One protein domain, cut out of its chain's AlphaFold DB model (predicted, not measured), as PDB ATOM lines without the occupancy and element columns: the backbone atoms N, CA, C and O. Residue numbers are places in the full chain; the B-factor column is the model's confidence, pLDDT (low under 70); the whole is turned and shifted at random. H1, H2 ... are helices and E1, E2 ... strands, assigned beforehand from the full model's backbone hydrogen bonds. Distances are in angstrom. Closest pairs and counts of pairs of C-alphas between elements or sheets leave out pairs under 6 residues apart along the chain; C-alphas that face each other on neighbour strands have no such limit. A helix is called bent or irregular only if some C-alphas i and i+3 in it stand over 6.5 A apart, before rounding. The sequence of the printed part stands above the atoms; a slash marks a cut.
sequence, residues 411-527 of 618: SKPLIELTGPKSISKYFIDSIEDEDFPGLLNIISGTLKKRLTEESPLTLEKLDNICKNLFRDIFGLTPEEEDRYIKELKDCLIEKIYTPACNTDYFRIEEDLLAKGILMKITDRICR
ATOM      1  N   SER A 411     175.221 158.936 137.527       74.25
ATOM      2  CA  SER A 411     174.203 158.029 136.985       74.25
ATOM      3  C   SER A 411     173.158 158.712 136.100       74.25
ATOM      4  O   SER A 411     172.423 158.019 135.399       74.25
ATOM      5  N   LYS A 412     173.058 160.045 136.135       80.62
ATOM      6  CA  LYS A 412     172.141 160.811 135.284       80.62
ATOM      7  C   LYS A 412     172.812 161.153 133.953       80.62
ATOM      8  O   LYS A 412     174.013 161.418 133.973       80.62
ATOM      9  N   PRO A 413     172.085 161.192 132.826       80.31
ATOM     10  CA  PRO A 413     172.611 161.668 131.546       80.31
ATOM     11  C   PRO A 413     173.159 163.100 131.630       80.31
ATOM     12  O   PRO A 413     172.574 163.940 132.317       80.31
ATOM     13  N   LEU A 414     174.223 163.417 130.881       81.12
ATOM     14  CA  LEU A 414     174.807 164.771 130.864       81.12
ATOM     15  C   LEU A 414     173.777 165.861 130.509       81.12
ATOM     16  O   LEU A 414     173.800 166.947 131.088       81.12
ATOM     17  N   ILE A 415     172.831 165.558 129.615       81.38
ATOM     18  CA  ILE A 415     171.778 166.495 129.196       81.38
ATOM     19  C   ILE A 415     170.810 166.883 130.328       81.38
ATOM     20  O   ILE A 415     170.195 167.942 130.280       81.38
ATOM     21  N   GLU A 416     170.687 166.063 131.375       79.69
ATOM     22  CA  GLU A 416     169.893 166.405 132.566       79.69
ATOM     23  C   GLU A 416     170.665 167.276 133.565       79.69
ATOM     24  O   GLU A 416     170.071 167.864 134.472       79.69
ATOM     25  N   LEU A 417     171.991 167.321 133.429       82.12
ATOM     26  CA  LEU A 417     172.909 168.032 134.317       82.12
ATOM     27  C   LEU A 417     173.402 169.349 133.713       82.12
ATOM     28  O   LEU A 417     174.030 170.139 134.419       82.12
ATOM     29  N   THR A 418     173.086 169.607 132.447       81.44
ATOM     30  CA  THR A 418     173.474 170.797 131.684       81.44
ATOM     31  C   THR A 418     172.253 171.611 131.249       81.44
ATOM     32  O   THR A 418     171.106 171.175 131.359       81.44
ATOM     33  N   GLY A 419     172.493 172.836 130.779       86.12
ATOM     34  CA  GLY A 419     171.466 173.669 130.160       86.12
ATOM     35  C   GLY A 419     170.685 174.569 131.132       86.12
ATOM     36  O   GLY A 419     171.084 174.771 132.284       86.12
ATOM     37  N   PRO A 420     169.548 175.140 130.682       86.62
ATOM     38  CA  PRO A 420     168.866 176.235 131.383       86.62
ATOM     39  C   PRO A 420     168.412 175.906 132.810       86.62
ATOM     40  O   PRO A 420     168.382 176.777 133.685       86.62
ATOM     41  N   LYS A 421     168.071 174.638 133.070       88.19
ATOM     42  CA  LYS A 421     167.682 174.172 134.407       88.19
ATOM     43  C   LYS A 421     168.854 174.235 135.388       88.19
ATOM     44  O   LYS A 421     168.680 174.741 136.494       88.19
ATOM     45  N   SER A 422     170.034 173.768 134.984       87.75
ATOM     46  CA  SER A 422     171.240 173.796 135.819       87.75
ATOM     47  C   SER A 422     171.745 175.214 136.058       87.75
ATOM     48  O   SER A 422     172.151 175.525 137.172       87.75
ATOM     49  N   ILE A 423     171.646 176.095 135.055       88.12
ATOM     50  CA  ILE A 423     171.944 177.527 135.224       88.12
ATOM     51  C   ILE A 423     171.014 178.152 136.268       88.12
ATOM     52  O   ILE A 423     171.482 178.806 137.195       88.12
ATOM     53  N   SER A 424     169.699 177.923 136.146       87.38
ATOM     54  CA  SER A 424     168.724 178.440 137.117       87.38
ATOM     55  C   SER A 424     169.070 177.970 138.532       87.38
ATOM     56  O   SER A 424     169.086 178.767 139.465       87.38
ATOM     57  N   LYS A 425     169.416 176.683 138.672       89.38
ATOM     58  CA  LYS A 425     169.794 176.082 139.952       89.38
ATOM     59  C   LYS A 425     171.070 176.692 140.546       89.38
ATOM     60  O   LYS A 425     171.067 177.002 141.729       89.38
ATOM     61  N   TYR A 426     172.103 176.943 139.738       90.38
ATOM     62  CA  TYR A 426     173.321 177.626 140.191       90.38
ATOM     63  C   TYR A 426     173.011 178.978 140.845       90.38
ATOM     64  O   TYR A 426     173.466 179.244 141.956       90.38
ATOM     65  N   PHE A 427     172.199 179.820 140.199       89.06
ATOM     66  CA  PHE A 427     171.851 181.130 140.755       89.06
ATOM     67  C   PHE A 427     170.945 181.032 141.991       89.06
ATOM     68  O   PHE A 427     171.094 181.835 142.906       89.06
ATOM     69  N   ILE A 428     170.054 180.035 142.069       88.69
ATOM     70  CA  ILE A 428     169.263 179.758 143.283       88.69
ATOM     71  C   ILE A 428     170.179 179.374 144.456       88.69
ATOM     72  O   ILE A 428     170.007 179.885 145.566       88.69
ATOM     73  N   ASP A 429     171.146 178.486 144.210       84.81
ATOM     74  CA  ASP A 429     172.094 178.003 145.218       84.81
ATOM     75  C   ASP A 429     173.066 179.113 145.669       84.81
ATOM     76  O   ASP A 429     173.477 179.126 146.828       84.81
ATOM     77  N   SER A 430     173.386 180.062 144.780       81.88
ATOM     78  CA  SER A 430     174.332 181.166 145.026       81.88
ATOM     79  C   SER A 430     173.757 182.335 145.832       81.88
ATOM     80  O   SER A 430     174.513 183.206 146.252       81.88
ATOM     81  N   ILE A 431     172.438 182.395 146.030       79.75
ATOM     82  CA  ILE A 431     171.812 183.444 146.843       79.75
ATOM     83  C   ILE A 431     171.992 183.126 148.324       79.75
ATOM     84  O   ILE A 431     171.676 182.022 148.767       79.75
ATOM     85  N   GLU A 432     172.431 184.096 149.116       77.25
ATOM     86  CA  GLU A 432     172.580 183.967 150.564       77.25
ATOM     87  C   GLU A 432     171.321 184.437 151.307       77.25
ATOM     88  O   GLU A 432     170.493 185.176 150.784       77.25
ATOM     89  N   ASP A 433     171.154 184.027 152.563       72.31
ATOM     90  CA  ASP A 433     170.002 184.446 153.373       72.31
ATOM     91  C   ASP A 433     169.974 185.973 153.603       72.31
ATOM     92  O   ASP A 433     168.908 186.582 153.703       72.31
ATOM     93  N   GLU A 434     171.149 186.611 153.614       72.44
ATOM     94  CA  GLU A 434     171.320 188.066 153.726       72.44
ATOM     95  C   GLU A 434     170.835 188.837 152.489       72.44
ATOM     96  O   GLU A 434     170.601 190.046 152.559       72.44
ATOM     97  N   ASP A 435     170.660 188.156 151.354       69.94
ATOM     98  CA  ASP A 435     170.145 188.757 150.125       69.94
ATOM     99  C   ASP A 435     168.635 189.023 150.179       69.94
ATOM    100  O   ASP A 435     168.114 189.731 149.309       69.94
ATOM    101  N   PHE A 436     167.948 188.477 151.186       70.00
ATOM    102  CA  PHE A 436     166.515 188.608 151.397       70.00
ATOM    103  C   PHE A 436     166.207 189.558 152.571       70.00
ATOM    104  O   PHE A 436     166.586 189.283 153.711       70.00
ATOM    105  N   PRO A 437     165.483 190.671 152.350       63.06
ATOM    106  CA  PRO A 437     165.143 191.595 153.426       63.06
ATOM    107  C   PRO A 437     164.005 191.072 154.321       63.06
ATOM    108  O   PRO A 437     162.983 190.570 153.850       63.06
ATOM    109  N   GLY A 438     164.152 191.252 155.637       68.81
ATOM    110  CA  GLY A 438     163.071 191.073 156.614       68.81
ATOM    111  C   GLY A 438     162.506 189.648 156.676       68.81
ATOM    112  O   GLY A 438     163.238 188.683 156.882       68.81
ATOM    113  N   LEU A 439     161.185 189.522 156.517       66.19
ATOM    114  CA  LEU A 439     160.451 188.253 156.622       66.19
ATOM    115  C   LEU A 439     160.861 187.227 155.545       66.19
ATOM    116  O   LEU A 439     160.702 186.025 155.748       66.19
ATOM    117  N   LEU A 440     161.443 187.687 154.432       65.81
ATOM    118  CA  LEU A 440     161.899 186.839 153.328       65.81
ATOM    119  C   LEU A 440     163.090 185.944 153.699       65.81
ATOM    120  O   LEU A 440     163.195 184.836 153.180       65.81
ATOM    121  N   ASN A 441     163.946 186.383 154.626       70.81
ATOM    122  CA  ASN A 441     165.064 185.580 155.128       70.81
ATOM    123  C   ASN A 441     164.551 184.338 155.893       70.81
ATOM    124  O   ASN A 441     165.015 183.225 155.681       70.81
ATOM    125  N   ILE A 442     163.483 184.494 156.685       69.88
ATOM    126  CA  ILE A 442     162.894 183.411 157.497       69.88
ATOM    127  C   ILE A 442     162.355 182.261 156.625       69.88
ATOM    128  O   ILE A 442     162.338 181.106 157.050       69.88
ATOM    129  N   ILE A 443     161.919 182.564 155.400       75.50
ATOM    130  CA  ILE A 443     161.306 181.603 154.469       75.50
ATOM    131  C   ILE A 443     162.222 181.213 153.297       75.50
ATOM    132  O   ILE A 443     161.773 180.524 152.373       75.50
ATOM    133  N   SER A 444     163.502 181.604 153.336       78.81
ATOM    134  CA  SER A 444     164.472 181.415 152.246       78.81
ATOM    135  C   SER A 444     164.637 179.942 151.844       78.81
ATOM    136  O   SER A 444     164.660 179.621 150.655       78.81
ATOM    137  N   GLY A 445     164.656 179.019 152.812       79.44
ATOM    138  CA  GLY A 445     164.767 177.578 152.556       79.44
ATOM    139  C   GLY A 445     163.585 177.017 151.757       79.44
ATOM    140  O   GLY A 445     163.772 176.272 150.792       79.44
ATOM    141  N   THR A 446     162.359 177.419 152.108       83.75
ATOM    142  CA  THR A 446     161.134 177.029 151.388       83.75
ATOM    143  C   THR A 446     161.100 177.635 149.987       83.75
ATOM    144  O   THR A 446     160.750 176.949 149.024       83.75
ATOM    145  N   LEU A 447     161.502 178.900 149.855       85.94
ATOM    146  CA  LEU A 447     161.612 179.589 148.575       85.94
ATOM    147  C   LEU A 447     162.612 178.890 147.640       85.94
ATOM    148  O   LEU A 447     162.242 178.537 146.521       85.94
ATOM    149  N   LYS A 448     163.840 178.613 148.102       87.69
ATOM    150  CA  LYS A 448     164.874 177.907 147.318       87.69
ATOM    151  C   LYS A 448     164.400 176.538 146.837       87.69
ATOM    152  O   LYS A 448     164.627 176.175 145.681       87.69
ATOM    153  N   LYS A 449     163.681 175.799 147.690       87.75
ATOM    154  CA  LYS A 449     163.089 174.508 147.322       87.75
ATOM    155  C   LYS A 449     162.084 174.653 146.173       87.75
ATOM    156  O   LYS A 449     162.241 173.978 145.159       87.75
ATOM    157  N   ARG A 450     161.113 175.569 146.289       87.75
ATOM    158  CA  ARG A 450     160.104 175.809 145.236       87.75
ATOM    159  C   ARG A 450     160.731 176.296 143.926       87.75
ATOM    160  O   ARG A 450     160.364 175.818 142.859       87.75
ATOM    161  N   LEU A 451     161.717 177.194 143.995       89.06
ATOM    162  CA  LEU A 451     162.453 177.663 142.814       89.06
ATOM    163  C   LEU A 451     163.192 176.517 142.101       89.06
ATOM    164  O   LEU A 451     163.224 176.460 140.870       89.06
ATOM    165  N   THR A 452     163.758 175.581 142.866       87.81
ATOM    166  CA  THR A 452     164.457 174.410 142.317       87.81
ATOM    167  C   THR A 452     163.490 173.440 141.637       87.81
ATOM    168  O   THR A 452     163.790 172.933 140.554       87.81
ATOM    169  N   GLU A 453     162.325 173.193 142.244       88.75
ATOM    170  CA  GLU A 453     161.274 172.320 141.700       88.75
ATOM    171  C   GLU A 453     160.703 172.863 140.381       88.75
ATOM    172  O   GLU A 453     160.491 172.102 139.438       88.75
ATOM    173  N   GLU A 454     160.545 174.184 140.281       89.50
ATOM    174  CA  GLU A 454     159.962 174.859 139.116       89.50
ATOM    175  C   GLU A 454     160.976 175.181 138.001       89.50
ATOM    176  O   GLU A 454     160.599 175.694 136.943       89.50
ATOM    177  N   SER A 455     162.262 174.874 138.181       86.31
ATOM    178  CA  SER A 455     163.306 175.172 137.190       86.31
ATOM    179  C   SER A 455     163.168 174.334 135.895       86.31
ATOM    180  O   SER A 455     162.941 173.122 135.974       86.31
ATOM    181  N   PRO A 456     163.373 174.913 134.687       86.88
ATOM    182  CA  PRO A 456     163.841 176.278 134.423       86.88
ATOM    183  C   PRO A 456     162.761 177.335 134.685       86.88
ATOM    184  O   PRO A 456     161.577 177.128 134.394       86.88
ATOM    185  N   LEU A 457     163.195 178.463 135.251       87.75
ATOM    186  CA  LEU A 457     162.316 179.543 135.692       87.75
ATOM    187  C   LEU A 457     161.833 180.394 134.511       87.75
ATOM    188  O   LEU A 457     162.585 180.707 133.594       87.75
ATOM    189  N   THR A 458     160.570 180.808 134.574       90.06
ATOM    190  CA  THR A 458     159.968 181.809 133.682       90.06
ATOM    191  C   THR A 458     159.359 182.925 134.527       90.06
ATOM    192  O   THR A 458     159.082 182.722 135.712       90.06
ATOM    193  N   LEU A 459     159.101 184.093 133.931       89.94
ATOM    194  CA  LEU A 459     158.432 185.196 134.636       89.94
ATOM    195  C   LEU A 459     157.063 184.787 135.204       89.94
ATOM    196  O   LEU A 459     156.698 185.226 136.291       89.94
ATOM    197  N   GLU A 460     156.331 183.920 134.499       91.88
ATOM    198  CA  GLU A 460     155.045 183.378 134.952       91.88
ATOM    199  C   GLU A 460     155.208 182.453 136.166       91.88
ATOM    200  O   GLU A 460     154.498 182.596 137.160       91.88
ATOM    201  N   LYS A 461     156.183 181.535 136.128       90.88
ATOM    202  CA  LYS A 461     156.473 180.651 137.263       90.88
ATOM    203  C   LYS A 461     156.903 181.439 138.493       90.88
ATOM    204  O   LYS A 461     156.430 181.147 139.585       90.88
ATOM    205  N   LEU A 462     157.747 182.458 138.325       89.31
ATOM    206  CA  LEU A 462     158.144 183.342 139.421       89.31
ATOM    207  C   LEU A 462     156.941 184.062 140.029       89.31
ATOM    208  O   LEU A 462     156.802 184.079 141.248       89.31
ATOM    209  N   ASP A 463     156.043 184.588 139.195       88.62
ATOM    210  CA  ASP A 463     154.816 185.244 139.655       88.62
ATOM    211  C   ASP A 463     153.948 184.301 140.504       88.62
ATOM    212  O   ASP A 463     153.506 184.663 141.596       88.62
ATOM    213  N   ASN A 464     153.783 183.058 140.047       88.88
ATOM    214  CA  ASN A 464     153.048 182.028 140.775       88.88
ATOM    215  C   ASN A 464     153.742 181.619 142.083       88.88
ATOM    216  O   ASN A 464     153.071 181.460 143.103       88.88
ATOM    217  N   ILE A 465     155.070 181.467 142.084       88.38
ATOM    218  CA  ILE A 465     155.844 181.137 143.290       88.38
ATOM    219  C   ILE A 465     155.688 182.247 144.327       88.38
ATOM    220  O   ILE A 465     155.344 181.939 145.467       88.38
ATOM    221  N   CYS A 466     155.876 183.514 143.940       86.31
ATOM    222  CA  CYS A 466     155.743 184.657 144.842       86.31
ATOM    223  C   CYS A 466     154.336 184.723 145.448       86.31
ATOM    224  O   CYS A 466     154.209 184.765 146.667       86.31
ATOM    225  N   LYS A 467     153.280 184.627 144.628       84.31
ATOM    226  CA  LYS A 467     151.884 184.651 145.105       84.31
ATOM    227  C   LYS A 467     151.545 183.500 146.048       84.31
ATOM    228  O   LYS A 467     150.786 183.672 146.992       84.31
ATOM    229  N   ASN A 468     152.089 182.311 145.802       83.75
ATOM    230  CA  ASN A 468     151.793 181.134 146.617       83.75
ATOM    231  C   ASN A 468     152.685 181.012 147.857       83.75
ATOM    232  O   ASN A 468     152.432 180.142 148.688       83.75
ATOM    233  N   LEU A 469     153.761 181.796 147.974       80.88
ATOM    234  CA  LEU A 469     154.669 181.739 149.122       80.88
ATOM    235  C   LEU A 469     154.064 182.413 150.362       80.88
ATOM    236  O   LEU A 469     154.308 181.958 151.474       80.88
ATOM    237  N   PHE A 470     153.254 183.457 150.162       73.12
ATOM    238  CA  PHE A 470     152.673 184.260 151.241       73.12
ATOM    239  C   PHE A 470     151.276 183.819 151.690       73.12
ATOM    240  O   PHE A 470     150.869 184.179 152.789       73.12
ATOM    241  N   ARG A 471     150.586 182.963 150.919       67.88
ATOM    242  CA  ARG A 471     149.236 182.462 151.254       67.88
ATOM    243  C   ARG A 471     149.122 181.813 152.636       67.88
ATOM    244  O   ARG A 471     148.045 181.842 153.221       67.88
ATOM    245  N   ASP A 472     150.212 181.239 153.139       59.12
ATOM    246  CA  ASP A 472     150.245 180.508 154.411       59.12
ATOM    247  C   ASP A 472     150.848 181.341 155.567       59.12
ATOM    248  O   ASP A 472     151.036 180.833 156.675       59.12
ATOM    249  N   ILE A 473     151.178 182.617 155.327       66.56
ATOM    250  CA  ILE A 473     151.808 183.509 156.308       66.56
ATOM    251  C   ILE A 473     150.729 184.358 156.988       66.56
ATOM    252  O   ILE A 473     150.195 185.309 156.422       66.56
ATOM    253  N   PHE A 474     150.409 184.016 158.235       57.75
ATOM    254  CA  PHE A 474     149.407 184.731 159.026       57.75
ATOM    255  C   PHE A 474     149.912 186.107 159.494       57.75
ATOM    256  O   PHE A 474     151.028 186.225 159.996       57.75
ATOM    257  N   GLY A 475     149.050 187.129 159.414       66.38
ATOM    258  CA  GLY A 475     149.274 188.440 160.043       66.38
ATOM    259  C   GLY A 475     149.755 189.569 159.124       66.38
ATOM    260  O   GLY A 475     150.053 190.642 159.637       66.38
ATOM    261  N   LEU A 476     149.810 189.355 157.804       74.38
ATOM    262  CA  LEU A 476     150.059 190.413 156.817       74.38
ATOM    263  C   LEU A 476     148.741 191.043 156.346       74.38
ATOM    264  O   LEU A 476     147.748 190.344 156.140       74.38
ATOM    265  N   THR A 477     148.729 192.363 156.161       80.69
ATOM    266  CA  THR A 477     147.647 193.033 155.421       80.69
ATOM    267  C   THR A 477     147.795 192.788 153.911       80.69
ATOM    268  O   THR A 477     148.912 192.547 153.449       80.69
ATOM    269  N   PRO A 478     146.715 192.896 153.108       80.81
ATOM    270  CA  PRO A 478     146.805 192.744 151.651       80.81
ATOM    271  C   PRO A 478     147.831 193.686 150.999       80.81
ATOM    272  O   PRO A 478     148.546 193.304 150.080       80.81
ATOM    273  N   GLU A 479     147.954 194.908 151.518       81.81
ATOM    274  CA  GLU A 479     148.900 195.922 151.033       81.81
ATOM    275  C   GLU A 479     150.360 195.550 151.344       81.81
ATOM    276  O   GLU A 479     151.263 195.793 150.538       81.81
ATOM    277  N   GLU A 480     150.608 194.943 152.508       79.00
ATOM    278  CA  GLU A 480     151.927 194.429 152.881       79.00
ATOM    279  C   GLU A 480     152.289 193.176 152.086       79.00
ATOM    280  O   GLU A 480     153.434 193.052 151.654       79.00
ATOM    281  N   GLU A 481     151.328 192.276 151.862       81.31
ATOM    282  CA  GLU A 481     151.496 191.086 151.027       81.31
ATOM    283  C   GLU A 481     151.875 191.473 149.590       81.31
ATOM    284  O   GLU A 481     152.897 191.009 149.083       81.31
ATOM    285  N   ASP A 482     151.139 192.401 148.968       84.06
ATOM    286  CA  ASP A 482     151.437 192.898 147.620       84.06
ATOM    287  C   ASP A 482     152.823 193.557 147.536       84.06
ATOM    288  O   ASP A 482     153.564 193.352 146.564       84.06
ATOM    289  N   ARG A 483     153.217 194.318 148.568       85.06
ATOM    290  CA  ARG A 483     154.558 194.915 148.651       85.06
ATOM    291  C   ARG A 483     155.641 193.837 148.715       85.06
ATOM    292  O   ARG A 483     156.584 193.896 147.929       85.06
ATOM    293  N   TYR A 484     155.507 192.850 149.601       82.25
ATOM    294  CA  TYR A 484     156.497 191.778 149.750       82.25
ATOM    295  C   TYR A 484     156.571 190.868 148.519       82.25
ATOM    296  O   TYR A 484     157.667 190.466 148.130       82.25
ATOM    297  N   ILE A 485     155.440 190.575 147.868       85.62
ATOM    298  CA  ILE A 485     155.401 189.841 146.595       85.62
ATOM    299  C   ILE A 485     156.193 190.594 145.531       85.62
ATOM    300  O   ILE A 485     157.001 189.984 144.828       85.62
ATOM    301  N   LYS A 486     155.988 191.912 145.418       86.25
ATOM    302  CA  LYS A 486     156.703 192.745 144.450       86.25
ATOM    303  C   LYS A 486     158.204 192.794 144.744       86.25
ATOM    304  O   LYS A 486     158.990 192.519 143.846       86.25
ATOM    305  N   GLU A 487     158.595 193.074 145.986       84.44
ATOM    306  CA  GLU A 487     160.005 193.114 146.404       84.44
ATOM    307  C   GLU A 487     160.711 191.773 146.166       84.44
ATOM    308  O   GLU A 487     161.826 191.732 145.641       84.44
ATOM    309  N   LEU A 488     160.047 190.662 146.497       85.44
ATOM    310  CA  LEU A 488     160.568 189.327 146.236       85.44
ATOM    311  C   LEU A 488     160.719 189.076 144.737       85.44
ATOM    312  O   LEU A 488     161.757 188.590 144.299       85.44
ATOM    313  N   LYS A 489     159.695 189.402 143.945       88.00
ATOM    314  CA  LYS A 489     159.713 189.205 142.496       88.00
ATOM    315  C   LYS A 489     160.836 190.003 141.841       88.00
ATOM    316  O   LYS A 489     161.569 189.436 141.036       88.00
ATOM    317  N   ASP A 490     161.003 191.267 142.218       87.44
ATOM    318  CA  ASP A 490     162.073 192.127 141.711       87.44
ATOM    319  C   ASP A 490     163.452 191.545 142.079       87.44
ATOM    320  O   ASP A 490     164.307 191.396 141.205       87.44
ATOM    321  N   CYS A 491     163.632 191.085 143.324       85.00
ATOM    322  CA  CYS A 491     164.861 190.419 143.771       85.00
ATOM    323  C   CYS A 491     165.159 189.129 142.983       85.00
ATOM    324  O   CYS A 491     166.279 188.929 142.512       85.00
ATOM    325  N   LEU A 492     164.163 188.257 142.783       88.25
ATOM    326  CA  LEU A 492     164.325 187.010 142.024       88.25
ATOM    327  C   LEU A 492     164.607 187.274 140.539       88.25
ATOM    328  O   LEU A 492     165.375 186.536 139.914       88.25
ATOM    329  N   ILE A 493     164.017 188.328 139.970       89.75
ATOM    330  CA  ILE A 493     164.292 188.742 138.594       89.75
ATOM    331  C   ILE A 493     165.733 189.235 138.458       89.75
ATOM    332  O   ILE A 493     166.428 188.821 137.528       89.75
ATOM    333  N   GLU A 494     166.181 190.092 139.373       87.31
ATOM    334  CA  GLU A 494     167.519 190.683 139.353       87.31
ATOM    335  C   GLU A 494     168.614 189.644 139.620       87.31
ATOM    336  O   GLU A 494     169.611 189.607 138.901       87.31
ATOM    337  N   LYS A 495     168.433 188.785 140.631       84.19
ATOM    338  CA  LYS A 495     169.488 187.881 141.114       84.19
ATOM    339  C   LYS A 495     169.480 186.489 140.486       84.19
ATOM    340  O   LYS A 495     170.521 185.839 140.496       84.19
ATOM    341  N   ILE A 496     168.350 186.027 139.939       87.62
ATOM    342  CA  ILE A 496     168.232 184.670 139.372       87.62
ATOM    343  C   ILE A 496     167.872 184.704 137.897       87.62
ATOM    344  O   ILE A 496     168.652 184.249 137.066       87.62
ATOM    345  N   TYR A 497     166.687 185.218 137.559       90.25
ATOM    346  CA  TYR A 497     166.132 185.066 136.213       90.25
ATOM    347  C   TYR A 497     166.969 185.784 135.160       90.25
ATOM    348  O   TYR A 497     167.357 185.177 134.167       90.25
ATOM    349  N   THR A 498     167.277 187.063 135.383       88.62
ATOM    350  CA  THR A 498     168.026 187.866 134.410       88.62
ATOM    351  C   THR A 498     169.443 187.321 134.209       88.62
ATOM    352  O   THR A 498     169.821 187.108 133.056       88.62
ATOM    353  N   PRO A 499     170.220 187.012 135.271       87.62
ATOM    354  CA  PRO A 499     171.508 186.347 135.116       87.62
ATOM    355  C   PRO A 499     171.393 185.003 134.390       87.62
ATOM    356  O   PRO A 499     172.130 184.786 133.434       87.62
ATOM    357  N   ALA A 500     170.424 184.154 134.755       87.44
ATOM    358  CA  ALA A 500     170.236 182.845 134.131       87.44
ATOM    359  C   ALA A 500     169.899 182.926 132.636       87.44
ATOM    360  O   ALA A 500     170.422 182.142 131.849       87.44
ATOM    361  N   CYS A 501     169.057 183.879 132.230       86.94
ATOM    362  CA  CYS A 501     168.735 184.113 130.823       86.94
ATOM    363  C   CYS A 501     169.922 184.663 130.023       86.94
ATOM    364  O   CYS A 501     170.024 184.393 128.829       86.94
ATOM    365  N   ASN A 502     170.801 185.436 130.665       88.56
ATOM    366  CA  ASN A 502     171.980 186.020 130.026       88.56
ATOM    367  C   ASN A 502     173.175 185.057 129.971       88.56
ATOM    368  O   ASN A 502     174.164 185.343 129.296       88.56
ATOM    369  N   THR A 503     173.118 183.936 130.692       87.06
ATOM    370  CA  THR A 503     174.161 182.915 130.671       87.06
ATOM    371  C   THR A 503     174.009 182.012 129.449       87.06
ATOM    372  O   THR A 503     173.022 181.293 129.299       87.06
ATOM    373  N   ASP A 504     175.039 181.991 128.607       86.88
ATOM    374  CA  ASP A 504     175.137 181.064 127.483       86.88
ATOM    375  C   ASP A 504     175.683 179.706 127.949       86.88
ATOM    376  O   ASP A 504     176.864 179.572 128.280       86.88
ATOM    377  N   TYR A 505     174.820 178.687 127.982       84.94
ATOM    378  CA  TYR A 505     175.221 177.344 128.395       84.94
ATOM    379  C   TYR A 505     176.142 176.646 127.389       84.94
ATOM    380  O   TYR A 505     176.946 175.814 127.808       84.94
ATOM    381  N   PHE A 506     176.054 176.971 126.094       86.69
ATOM    382  CA  PHE A 506     176.932 176.372 125.087       86.69
ATOM    383  C   PHE A 506     178.364 176.842 125.288       86.69
ATOM    384  O   PHE A 506     179.291 176.041 125.225       86.69
ATOM    385  N   ARG A 507     178.542 178.121 125.626       87.62
ATOM    386  CA  ARG A 507     179.858 178.669 125.945       87.62
ATOM    387  C   ARG A 507     180.504 177.975 127.146       87.62
ATOM    388  O   ARG A 507     181.685 177.658 127.094       87.62
ATOM    389  N   ILE A 508     179.737 177.688 128.201       86.50
ATOM    390  CA  ILE A 508     180.242 176.934 129.365       86.50
ATOM    391  C   ILE A 508     180.680 175.530 128.939       86.50
ATOM    392  O   ILE A 508     181.722 175.046 129.367       86.50
ATOM    393  N   GLU A 509     179.894 174.863 128.095       86.25
ATOM    394  CA  GLU A 509     180.223 173.533 127.579       86.25
ATOM    395  C   GLU A 509     181.509 173.542 126.735       86.25
ATOM    396  O   GLU A 509     182.371 172.680 126.919       86.25
ATOM    397  N   GLU A 510     181.678 174.543 125.868       86.62
ATOM    398  CA  GLU A 510     182.902 174.772 125.093       86.62
ATOM    399  C   GLU A 510     184.116 175.038 125.993       86.62
ATOM    400  O   GLU A 510     185.180 174.451 125.777       86.62
ATOM    401  N   ASP A 511     183.958 175.859 127.033       84.50
ATOM    402  CA  ASP A 511     185.023 176.149 127.993       84.50
ATOM    403  C   ASP A 511     185.415 174.882 128.783       84.50
ATOM    404  O   ASP A 511     186.600 174.564 128.927       84.50
ATOM    405  N   LEU A 512     184.437 174.081 129.221       84.75
ATOM    406  CA  LEU A 512     184.669 172.803 129.905       84.75
ATOM    407  C   LEU A 512     185.319 171.749 128.990       84.75
ATOM    408  O   LEU A 512     186.143 170.961 129.465       84.75
ATOM    409  N   LEU A 513     184.999 171.736 127.691       82.69
ATOM    410  CA  LEU A 513     185.695 170.929 126.680       82.69
ATOM    411  C   LEU A 513     187.151 171.374 126.524       82.69
ATOM    412  O   LEU A 513     188.059 170.542 126.567       82.69
ATOM    413  N   ALA A 514     187.390 172.680 126.384       79.12
ATOM    414  CA  ALA A 514     188.732 173.242 126.248       79.12
ATOM    415  C   ALA A 514     189.609 172.951 127.477       79.12
ATOM    416  O   ALA A 514     190.816 172.735 127.351       79.12
ATOM    417  N   LYS A 515     188.999 172.894 128.667       74.88
ATOM    418  CA  LYS A 515     189.667 172.572 129.938       74.88
ATOM    419  C   LYS A 515     189.798 171.071 130.208       74.88
ATOM    420  O   LYS A 515     190.423 170.706 131.203       74.88
ATOM    421  N   GLY A 516     189.256 170.212 129.340       72.31
ATOM    422  CA  GLY A 516     189.338 168.752 129.452       72.31
ATOM    423  C   GLY A 516     188.432 168.144 130.525       72.31
ATOM    424  O   GLY A 516     188.671 167.016 130.951       72.31
ATOM    425  N   ILE A 517     187.411 168.882 130.978       77.56
ATOM    426  CA  ILE A 517     186.378 168.370 131.888       77.56
ATOM    427  C   ILE A 517     185.364 167.512 131.125       77.56
ATOM    428  O   ILE A 517     184.944 166.445 131.579       77.56
ATOM    429  N   LEU A 518     185.008 167.973 129.929       80.06
ATOM    430  CA  LEU A 518     184.213 167.233 128.961       80.06
ATOM    431  C   LEU A 518     185.109 166.735 127.829       80.06
ATOM    432  O   LEU A 518     186.194 167.264 127.586       80.06
ATOM    433  N   MET A 519     184.634 165.729 127.102       76.31
ATOM    434  CA  MET A 519     185.279 165.252 125.885       76.31
ATOM    435  C   MET A 519     184.290 165.173 124.735       76.31
ATOM    436  O   MET A 519     183.153 164.743 124.907       76.31
ATOM    437  N   LYS A 520     184.767 165.518 123.537       78.62
ATOM    438  CA  LYS A 520     184.045 165.273 122.295       78.62
ATOM    439  C   LYS A 520     184.553 163.985 121.658       78.62
ATOM    440  O   LYS A 520     185.709 163.906 121.246       78.62
ATOM    441  N   ILE A 521     183.691 162.978 121.585       73.25
ATOM    442  CA  ILE A 521     183.974 161.709 120.912       73.25
ATOM    443  C   ILE A 521     183.036 161.622 119.726       73.25
ATOM    444  O   ILE A 521     181.820 161.529 119.893       73.25
ATOM    445  N   THR A 522     183.601 161.652 118.519       78.56
ATOM    446  CA  THR A 522     182.831 161.805 117.275       78.56
ATOM    447  C   THR A 522     181.948 163.065 117.345       78.56
ATOM    448  O   THR A 522     182.487 164.163 117.482       78.56
ATOM    449  N   ASP A 523     180.622 162.915 117.337       75.75
ATOM    450  CA  ASP A 523     179.647 164.011 117.398       75.75
ATOM    451  C   ASP A 523     178.975 164.167 118.772       75.75
ATOM    452  O   ASP A 523     178.049 164.961 118.920       75.75
ATOM    453  N   ARG A 524     179.424 163.422 119.790       74.94
ATOM    454  CA  ARG A 524     178.844 163.455 121.139       74.94
ATOM    455  C   ARG A 524     179.783 164.111 122.134       74.94
ATOM    456  O   ARG A 524     180.993 163.889 122.097       74.94
ATOM    457  N   ILE A 525     179.197 164.895 123.032       77.38
ATOM    458  CA  ILE A 525     179.881 165.462 124.190       77.38
ATOM    459  C   ILE A 525     179.551 164.569 125.378       77.38
ATOM    460  O   ILE A 525     178.385 164.367 125.712       77.38
ATOM    461  N   CYS A 526     180.590 164.001 125.971       72.44
ATOM    462  CA  CYS A 526     180.490 163.036 127.053       72.44
ATOM    463  C   CYS A 526     181.314 163.525 128.242       72.44
ATOM    464  O   CYS A 526     182.284 164.280 128.099       72.44
ATOM    465  N   ARG A 527     180.960 163.045 129.433       73.50
ATOM    466  CA  ARG A 527     181.789 163.245 130.623       73.50
ATOM    467  C   ARG A 527     183.064 162.435 130.468       73.50
ATOM    468  O   ARG A 527     183.008 161.244 130.151       73.50
TER     469      ARG A 527
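This is residues 411 to 527 of the 618 residues of an uncharacterized protein of bacterium ADurb.Bin363 (UniProt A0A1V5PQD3). What is the main picture? It is a long, loose rod: H2 and H5 pack on the long helix H6, and H4 bridges H2 and H5 on the side away from H6. Past the last residue of H6, H7 and the strand hairpin E1 E2 make a small head at one end, with H1 nearby. What is it made of? The printed part has 117 residues, with seven named helices, H1 to H7, then E1 and E2 in an antiparallel sheet of order E1 - E2; the class is mostly helix. The whole is loose, with a radius of gyration of the C-alphas of 17.4 A and spans of 60 by 23 by 23 A.

How do the first helices sit? H1, residues 414 to 417, and H2, residues 420 to 430, meet only through their link. H2 touches H4, residues 444 to 453, at a shallow tilt of 10 degrees, opposite ways, closest at C-alphas 425 and 452, 6.1 A. H3, residues 439 to 442, is close to but not clearly touching H6, residues 478 to 502, closest at C-alphas 440 and 488, 7.6 A. What meets H5 and H6? H5, residues 459 to 470, forms helical hairpins with H4, at a steep tilt of 39 degrees with C-alphas 450 and 465 closest at 7.1 A, and with H6, at a steep tilt of 38 degrees with C-alphas 466 and 485 closest at 5.5 A. H2 touches H6 at residues 495 to 501 alone, at a steep tilt of 62 degrees, closest at C-alphas 427 and 496, 5.2 A. What lies at the last printed residues? The closest C-alphas of H7, residues 505 to 514, and E1, residues 518 to 521, are 512 and 518, 5.7 A apart. E1 and E2, residues 524 to 527, are an antiparallel hairpin, with N 519 and O 526 within hydrogen-bond range at 2.9 A; the closest C-alphas of H1 and E2 are 414 and 526, 7.1 A apart. Are the helix backbones complete? Every O i to N i+4 pair is within hydrogen-bond range in H2, H4 and H7, against 7 of 8 in H5 and 18 of 21 in H6; H1 and H3 are too short for such a pair.

Where do the first and last elements lie? H1 begins at C-alpha 414, (174.807, 164.771, 130.864), and E2 ends at C-alpha 527, (181.789, 163.245, 130.623). How long is H6? It measures 33.9 A, from C-alpha 478 at (146.805, 192.744, 151.651), with a kink of 32 degrees near residue 493; it is only just irregular, with C-alphas 495 and 498 at 6.9 A.

How large is it? The C-alphas farthest apart, of Thr 477 and Thr 522, are 60.6 A apart. Is it whole and confident? The printed part has no cut and no long link; pLDDT is under 70 at residues 435, 437 to 440, 442 and 471 to 475.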